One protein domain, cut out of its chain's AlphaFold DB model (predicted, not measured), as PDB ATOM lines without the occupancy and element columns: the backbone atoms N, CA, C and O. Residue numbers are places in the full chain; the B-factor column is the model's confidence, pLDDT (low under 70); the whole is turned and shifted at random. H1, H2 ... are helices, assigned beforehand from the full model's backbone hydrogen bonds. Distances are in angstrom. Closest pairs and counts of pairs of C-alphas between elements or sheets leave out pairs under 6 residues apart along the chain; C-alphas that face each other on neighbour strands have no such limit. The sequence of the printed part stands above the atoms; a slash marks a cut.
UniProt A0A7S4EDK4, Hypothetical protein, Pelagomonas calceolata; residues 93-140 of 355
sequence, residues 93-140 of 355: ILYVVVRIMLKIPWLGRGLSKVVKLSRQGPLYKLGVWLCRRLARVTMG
ATOM      1  N   ILE A  93      20.232 -33.880  82.737       86.06
ATOM      2  CA  ILE A  93      18.800 -34.115  82.506       86.06
ATOM      3  C   ILE A  93      18.195 -32.925  81.760       86.06
ATOM      4  O   ILE A  93      17.542 -33.112  80.734       86.06
ATOM      5  N   LEU A  94      18.462 -31.698  82.218       82.75
ATOM      6  CA  LEU A  94      17.973 -30.487  81.563       82.75
ATOM      7  C   LEU A  94      18.468 -30.398  80.110       82.75
ATOM      8  O   LEU A  94      17.688 -30.103  79.206       82.75
ATOM      9  N   TYR A  95      19.745 -30.705  79.868       84.50
ATOM     10  CA  TYR A  95      20.323 -30.738  78.527       84.50
ATOM     11  C   TYR A  95      19.648 -31.783  77.629       84.50
ATOM     12  O   TYR A  95      19.309 -31.475  76.485       84.50
ATOM     13  N   VAL A  96      19.411 -32.995  78.139       86.25
ATOM     14  CA  VAL A  96      18.725 -34.064  77.399       86.25
ATOM     15  C   VAL A  96      17.292 -33.656  77.061       86.25
ATOM     16  O   VAL A  96      16.901 -33.771  75.902       86.25
ATOM     17  N   VAL A  97      16.539 -33.106  78.017       82.75
ATOM     18  CA  VAL A  97      15.166 -32.621  77.790       82.75
ATOM     19  C   VAL A  97      15.140 -31.534  76.718       82.75
ATOM     20  O   VAL A  97      14.368 -31.626  75.765       82.75
ATOM     21  N   VAL A  98      16.032 -30.542  76.805       77.62
ATOM     22  CA  VAL A  98      16.149 -29.483  75.790       77.62
ATOM     23  C   VAL A  98      16.502 -30.075  74.422       77.62
ATOM     24  O   VAL A  98      15.917 -29.688  73.410       77.62
ATOM     25  N   ARG A  99      17.415 -31.049  74.366       79.69
ATOM     26  CA  ARG A  99      17.808 -31.716  73.118       79.69
ATOM     27  C   ARG A  99      16.663 -32.523  72.502       79.69
ATOM     28  O   ARG A  99      16.522 -32.511  71.280       79.69
ATOM     29  N   ILE A 100      15.847 -33.194  73.317       82.06
ATOM     30  CA  ILE A 100      14.634 -33.898  72.873       82.06
ATOM     31  C   ILE A 100      13.620 -32.888  72.329       82.06
ATOM     32  O   ILE A 100      13.137 -33.057  71.212       82.06
ATOM     33  N   MET A 101      13.370 -31.791  73.049       74.38
ATOM     34  CA  MET A 101      12.454 -30.737  72.597       74.38
ATOM     35  C   MET A 101      12.882 -30.096  71.273       74.38
ATOM     36  O   MET A 101      12.033 -29.779  70.443       74.38
ATOM     37  N   LEU A 102      14.187 -29.947  71.033       71.81
ATOM     38  CA  LEU A 102      14.713 -29.412  69.773       71.81
ATOM     39  C   LEU A 102      14.549 -30.366  68.579       71.81
ATOM     40  O   LEU A 102      14.522 -29.893  67.444       71.81
ATOM     41  N   LYS A 103      14.427 -31.683  68.802       79.38
ATOM     42  CA  LYS A 103      14.146 -32.657  67.731       79.38
ATOM     43  C   LYS A 103      12.683 -32.651  67.287       79.38
ATOM     44  O   LYS A 103      12.383 -33.149  66.207       79.38
ATOM     45  N   ILE A 104      11.783 -32.088  68.091       86.31
ATOM     46  CA  ILE A 104      10.356 -32.022  67.788       86.31
ATOM     47  C   ILE A 104      10.098 -30.792  66.878       86.31
ATOM     48  O   ILE A 104      10.238 -29.654  67.340       86.31
ATOM     49  N   PRO A 105       9.719 -30.963  65.591       78.25
ATOM     50  CA  PRO A 105       9.787 -29.896  64.574       78.25
ATOM     51  C   PRO A 105       8.902 -28.665  64.824       78.25
ATOM     52  O   PRO A 105       9.189 -27.578  64.310       78.25
ATOM     53  N   TRP A 106       7.813 -28.822  65.580       80.62
ATOM     54  CA  TRP A 106       6.893 -27.732  65.923       80.62
ATOM     55  C   TRP A 106       7.364 -26.952  67.161       80.62
ATOM     56  O   TRP A 106       7.371 -25.721  67.147       80.62
ATOM     57  N   LEU A 107       7.897 -27.650  68.170       69.62
ATOM     58  CA  LEU A 107       8.528 -27.053  69.353       69.62
ATOM     59  C   LEU A 107       9.813 -26.293  69.004       69.62
ATOM     60  O   LEU A 107      10.009 -25.174  69.479       69.62
ATOM     61  N   GLY A 108      10.653 -26.833  68.115       68.56
ATOM     62  CA  GLY A 108      11.894 -26.178  67.683       68.56
ATOM     63  C   GLY A 108      11.674 -24.819  67.001       68.56
ATOM     64  O   GLY A 108      12.456 -23.886  67.205       68.56
ATOM     65  N   ARG A 109      10.577 -24.663  66.243       73.31
ATOM     66  CA  ARG A 109      10.212 -23.384  65.602       73.31
ATOM     67  C   ARG A 109       9.761 -22.329  66.616       73.31
ATOM     68  O   ARG A 109      10.156 -21.169  66.484       73.31
ATOM     69  N   GLY A 110       9.006 -22.727  67.642       68.94
ATOM     70  CA  GLY A 110       8.623 -21.852  68.757       68.94
ATOM     71  C   GLY A 110       9.826 -21.447  69.613       68.94
ATOM     72  O   GLY A 110      10.054 -20.259  69.847       68.94
ATOM     73  N   LEU A 111      10.666 -22.416  69.992       64.31
ATOM     74  CA  LEU A 111      11.852 -22.173  70.817       64.31
ATOM     75  C   LEU A 111      12.878 -21.274  70.118       64.31
ATOM     76  O   LEU A 111      13.465 -20.416  70.763       64.31
ATOM     77  N   SER A 112      13.080 -21.418  68.805       64.62
ATOM     78  CA  SER A 112      14.009 -20.578  68.031       64.62
ATOM     79  C   SER A 112      13.630 -19.092  68.078       64.62
ATOM     80  O   SER A 112      14.499 -18.230  68.237       64.62
ATOM     81  N   LYS A 113      12.327 -18.775  68.019       67.31
ATOM     82  CA  LYS A 113      11.833 -17.397  68.172       67.31
ATOM     83  C   LYS A 113      12.013 -16.893  69.607       67.31
ATOM     84  O   LYS A 113      12.492 -15.778  69.799       67.31
ATOM     85  N   VAL A 114      11.730 -17.732  70.605       63.34
ATOM     86  CA  VAL A 114      11.912 -17.402  72.032       63.34
ATOM     87  C   VAL A 114      13.391 -17.198  72.387       63.34
ATOM     88  O   VAL A 114      13.723 -16.263  73.108       63.34
ATOM     89  N   VAL A 115      14.298 -18.007  71.839       61.94
ATOM     90  CA  VAL A 115      15.754 -17.895  72.042       61.94
ATOM     91  C   VAL A 115      16.332 -16.676  71.315       61.94
ATOM     92  O   VAL A 115      17.231 -16.023  71.838       61.94
ATOM     93  N   LYS A 116      15.801 -16.301  70.144       62.72
ATOM     94  CA  LYS A 116      16.191 -15.045  69.479       62.72
ATOM     95  C   LYS A 116      15.727 -13.807  70.252       62.72
ATOM     96  O   LYS A 116      16.487 -12.849  70.348       62.72
ATOM     97  N   LEU A 117      14.544 -13.852  70.868       56.47
ATOM     98  CA  LEU A 117      14.062 -12.808  71.784       56.47
ATOM     99  C   LEU A 117      14.807 -12.810  73.130       56.47
ATOM    100  O   LEU A 117      14.825 -11.800  73.836       56.47
ATOM    101  N   SER A 118      15.454 -13.917  73.506       55.47
ATOM    102  CA  SER A 118      16.043 -14.065  74.836       55.47
ATOM    103  C   SER A 118      17.379 -13.356  75.015       55.47
ATOM    104  O   SER A 118      17.725 -13.101  76.152       55.47
ATOM    105  N   ARG A 119      18.113 -12.912  73.985       57.03
ATOM    106  CA  ARG A 119      19.369 -12.166  74.247       57.03
ATOM    107  C   ARG A 119      19.166 -10.875  75.062       57.03
ATOM    108  O   ARG A 119      20.105 -10.434  75.717       57.03
ATOM    109  N   GLN A 120      17.950 -10.318  75.083       63.62
ATOM    110  CA  GLN A 120      17.560  -9.203  75.966       63.62
ATOM    111  C   GLN A 120      16.205  -9.404  76.683       63.62
ATOM    112  O   GLN A 120      15.821  -8.586  77.523       63.62
ATOM    113  N   GLY A 121      15.489 -10.494  76.391       70.50
ATOM    114  CA  GLY A 121      14.152 -10.767  76.912       70.50
ATOM    115  C   GLY A 121      14.094 -11.185  78.391       70.50
ATOM    116  O   GLY A 121      15.100 -11.578  78.994       70.50
ATOM    117  N   PRO A 122      12.892 -11.147  78.994       75.50
ATOM    118  CA  PRO A 122      12.675 -11.393  80.423       75.50
ATOM    119  C   PRO A 122      13.159 -12.773  80.896       75.50
ATOM    120  O   PRO A 122      13.656 -12.887  82.014       75.50
ATOM    121  N   LEU A 123      13.117 -13.803  80.043       68.38
ATOM    122  CA  LEU A 123      13.580 -15.156  80.386       68.38
ATOM    123  C   LEU A 123      15.103 -15.264  80.557       68.38
ATOM    124  O   LEU A 123      15.568 -16.008  81.415       68.38
ATOM    125  N   TYR A 124      15.898 -14.504  79.801       71.25
ATOM    126  CA  TYR A 124      17.350 -14.459  80.009       71.25
ATOM    127  C   TYR A 124      17.714 -13.654  81.243       71.25
ATOM    128  O   TYR A 124      18.568 -14.081  82.015       71.25
ATOM    129  N   LYS A 125      17.020 -12.534  81.488       76.31
ATOM    130  CA  LYS A 125      17.158 -11.801  82.753       76.31
ATOM    131  C   LYS A 125      16.829 -12.710  83.939       76.31
ATOM    132  O   LYS A 125      17.585 -12.713  84.905       76.31
ATOM    133  N   LEU A 126      15.780 -13.531  83.834       76.19
ATOM    134  CA  LEU A 126      15.420 -14.535  84.835       76.19
ATOM    135  C   LEU A 126      16.488 -15.630  84.966       76.19
ATOM    136  O   LEU A 126      16.878 -15.944  86.082       76.19
ATOM    137  N   GLY A 127      17.014 -16.164  83.861       75.88
ATOM    138  CA  GLY A 127      18.079 -17.173  83.872       75.88
ATOM    139  C   GLY A 127      19.380 -16.661  84.497       75.88
ATOM    140  O   GLY A 127      19.919 -17.287  85.405       75.88
ATOM    141  N   VAL A 128      19.844 -15.472  84.100       74.62
ATOM    142  CA  VAL A 128      21.005 -14.798  84.708       74.62
ATOM    143  C   VAL A 128      20.739 -14.489  86.180       74.62
ATOM    144  O   VAL A 128      21.624 -14.675  87.018       74.62
ATOM    145  N   TRP A 129      19.529 -14.042  86.523       83.50
ATOM    146  CA  TRP A 129      19.134 -13.816  87.909       83.50
ATOM    147  C   TRP A 129      19.159 -15.111  88.723       83.50
ATOM    148  O   TRP A 129      19.711 -15.104  89.824       83.50
ATOM    149  N   LEU A 130      18.653 -16.222  88.178       76.50
ATOM    150  CA  LEU A 130      18.618 -17.534  88.822       76.50
ATOM    151  C   LEU A 130      20.030 -18.097  88.987       76.50
ATOM    152  O   LEU A 130      20.370 -18.520  90.083       76.50
ATOM    153  N   CYS A 131      20.895 -18.005  87.975       75.00
ATOM    154  CA  CYS A 131      22.309 -18.371  88.087       75.00
ATOM    155  C   CYS A 131      23.033 -17.513  89.133       75.00
ATOM    156  O   CYS A 131      23.760 -18.048  89.963       75.00
ATOM    157  N   ARG A 132      22.794 -16.193  89.175       72.50
ATOM    158  CA  ARG A 132      23.338 -15.307  90.223       72.50
ATOM    159  C   ARG A 132      22.749 -15.597  91.603       72.50
ATOM    160  O   ARG A 132      23.400 -15.332  92.610       72.50
ATOM    161  N   ARG A 133      21.497 -16.050  91.692       75.56
ATOM    162  CA  ARG A 133      20.835 -16.419  92.952       75.56
ATOM    163  C   ARG A 133      21.378 -17.752  93.452       75.56
ATOM    164  O   ARG A 133      21.764 -17.819  94.609       75.56
ATOM    165  N   LEU A 134      21.482 -18.749  92.578       71.25
ATOM    166  CA  LEU A 134      22.083 -20.047  92.858       71.25
ATOM    167  C   LEU A 134      23.546 -19.885  93.244       71.25
ATOM    168  O   LEU A 134      23.902 -20.352  94.309       71.25
ATOM    169  N   ALA A 135      24.348 -19.120  92.498       65.31
ATOM    170  CA  ALA A 135      25.731 -18.826  92.875       65.31
ATOM    171  C   ALA A 135      25.829 -18.111  94.237       65.31
ATOM    172  O   ALA A 135      26.682 -18.453  95.045       65.31
ATOM    173  N   ARG A 136      24.911 -17.186  94.561       66.50
ATOM    174  CA  ARG A 136      24.834 -16.570  95.905       66.50
ATOM    175  C   ARG A 136      24.446 -17.550  97.013       66.50
ATOM    176  O   ARG A 136      24.857 -17.352  98.152       66.50
ATOM    177  N   VAL A 137      23.622 -18.548  96.706       68.00
ATOM    178  CA  VAL A 137      23.169 -19.566  97.664       68.00
ATOM    179  C   VAL A 137      24.234 -20.650  97.845       68.00
ATOM    180  O   VAL A 137      24.483 -21.058  98.973       68.00
ATOM    181  N   THR A 138      24.901 -21.074  96.771       63.72
ATOM    182  CA  THR A 138      25.912 -22.138  96.791       63.72
ATOM    183  C   THR A 138      27.284 -21.639  97.233       63.72
ATOM    184  O   THR A 138      27.960 -22.336  97.980       63.72
ATOM    185  N   MET A 139      27.694 -20.433  96.826       58.53
ATOM    186  CA  MET A 139      28.995 -19.845  97.187       58.53
ATOM    187  C   MET A 139      28.923 -18.930  98.422       58.53
ATOM    188  O   MET A 139      29.932 -18.372  98.850       58.53
ATOM    189  N   GLY A 140      27.731 -18.754  99.000       61.03
ATOM    190  CA  GLY A 140      27.484 -17.821 100.096       61.03
ATOM    191  C   GLY A 140      27.683 -16.351  99.698       61.03
ATOM    192  O   GLY A 140      28.150 -16.006  98.611       61.03
TER     193      GLY A 140
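What this domain is: This is residues 93 to 140 of the 355 residues of the protein "Hypothetical protein" of Pelagomonas calceolata (UniProt A0A7S4EDK4). Three helices are joined end to end into a flat, open, three-sided frame: the longest, H3, makes one long side, H2 the side that joins it to H1, and H1 the third, with no helix filling the space between H1 and H3. The helices meet in corners at H1 to H2 and H2 to H3, and the far part of H3, from residue 128, sticks out as a free arm with residues 139 and 140. The printed part has 48 residues with three named helices, in the order H1, H2, H3, and no named strand; the class is all helix. It is loose, with a radius of gyration of the C-alphas of 13.4 A, and spans 41 by 25 by 9 A.

Where its parts are: H3, residues 122 to 138, is 23.6 A long from first to last C-alpha and ends at C-alpha 138 (25.912, -22.138, 96.791). H2, residues 105 to 118, is 19.9 A long and begins at C-alpha 105 (9.787, -29.896, 64.574). H1, residues 93 to 103, is 15.6 A long and begins at C-alpha 93 (18.800, -34.115, 82.506).

How they stand to each other: H3 and H2 are close but not clearly touching; their closest C-alphas, of Tyr 124 and Ser 118, are 5.4 A apart. Their lines are about perpendicular, at 77 degrees. H2, with residues 107 to 111 alone, touches H1 only at the corner by their link, the closest C-alphas being those of Gly 108 and Leu 102, 4.8 A apart. H1 and H2 run opposite ways at a steep tilt of 64 degrees. H1 and H3 are apart. Every O i to N i+4 pair is within hydrogen-bond range in H1 and H3, and 8 of 10 are in H2.

The domain as a whole: The two C-alphas farthest apart, of Pro 105 and Gly 140, are 41.5 A apart. Residues 128 to 140, of which 128 to 138 belong to H3, stand free. The printed part has no cut, and both links are tight. The mean pLDDT of the printed part is 72.0; it is under 70 in residues 107 to 108, 110 to 120, 123 and 135 to 140.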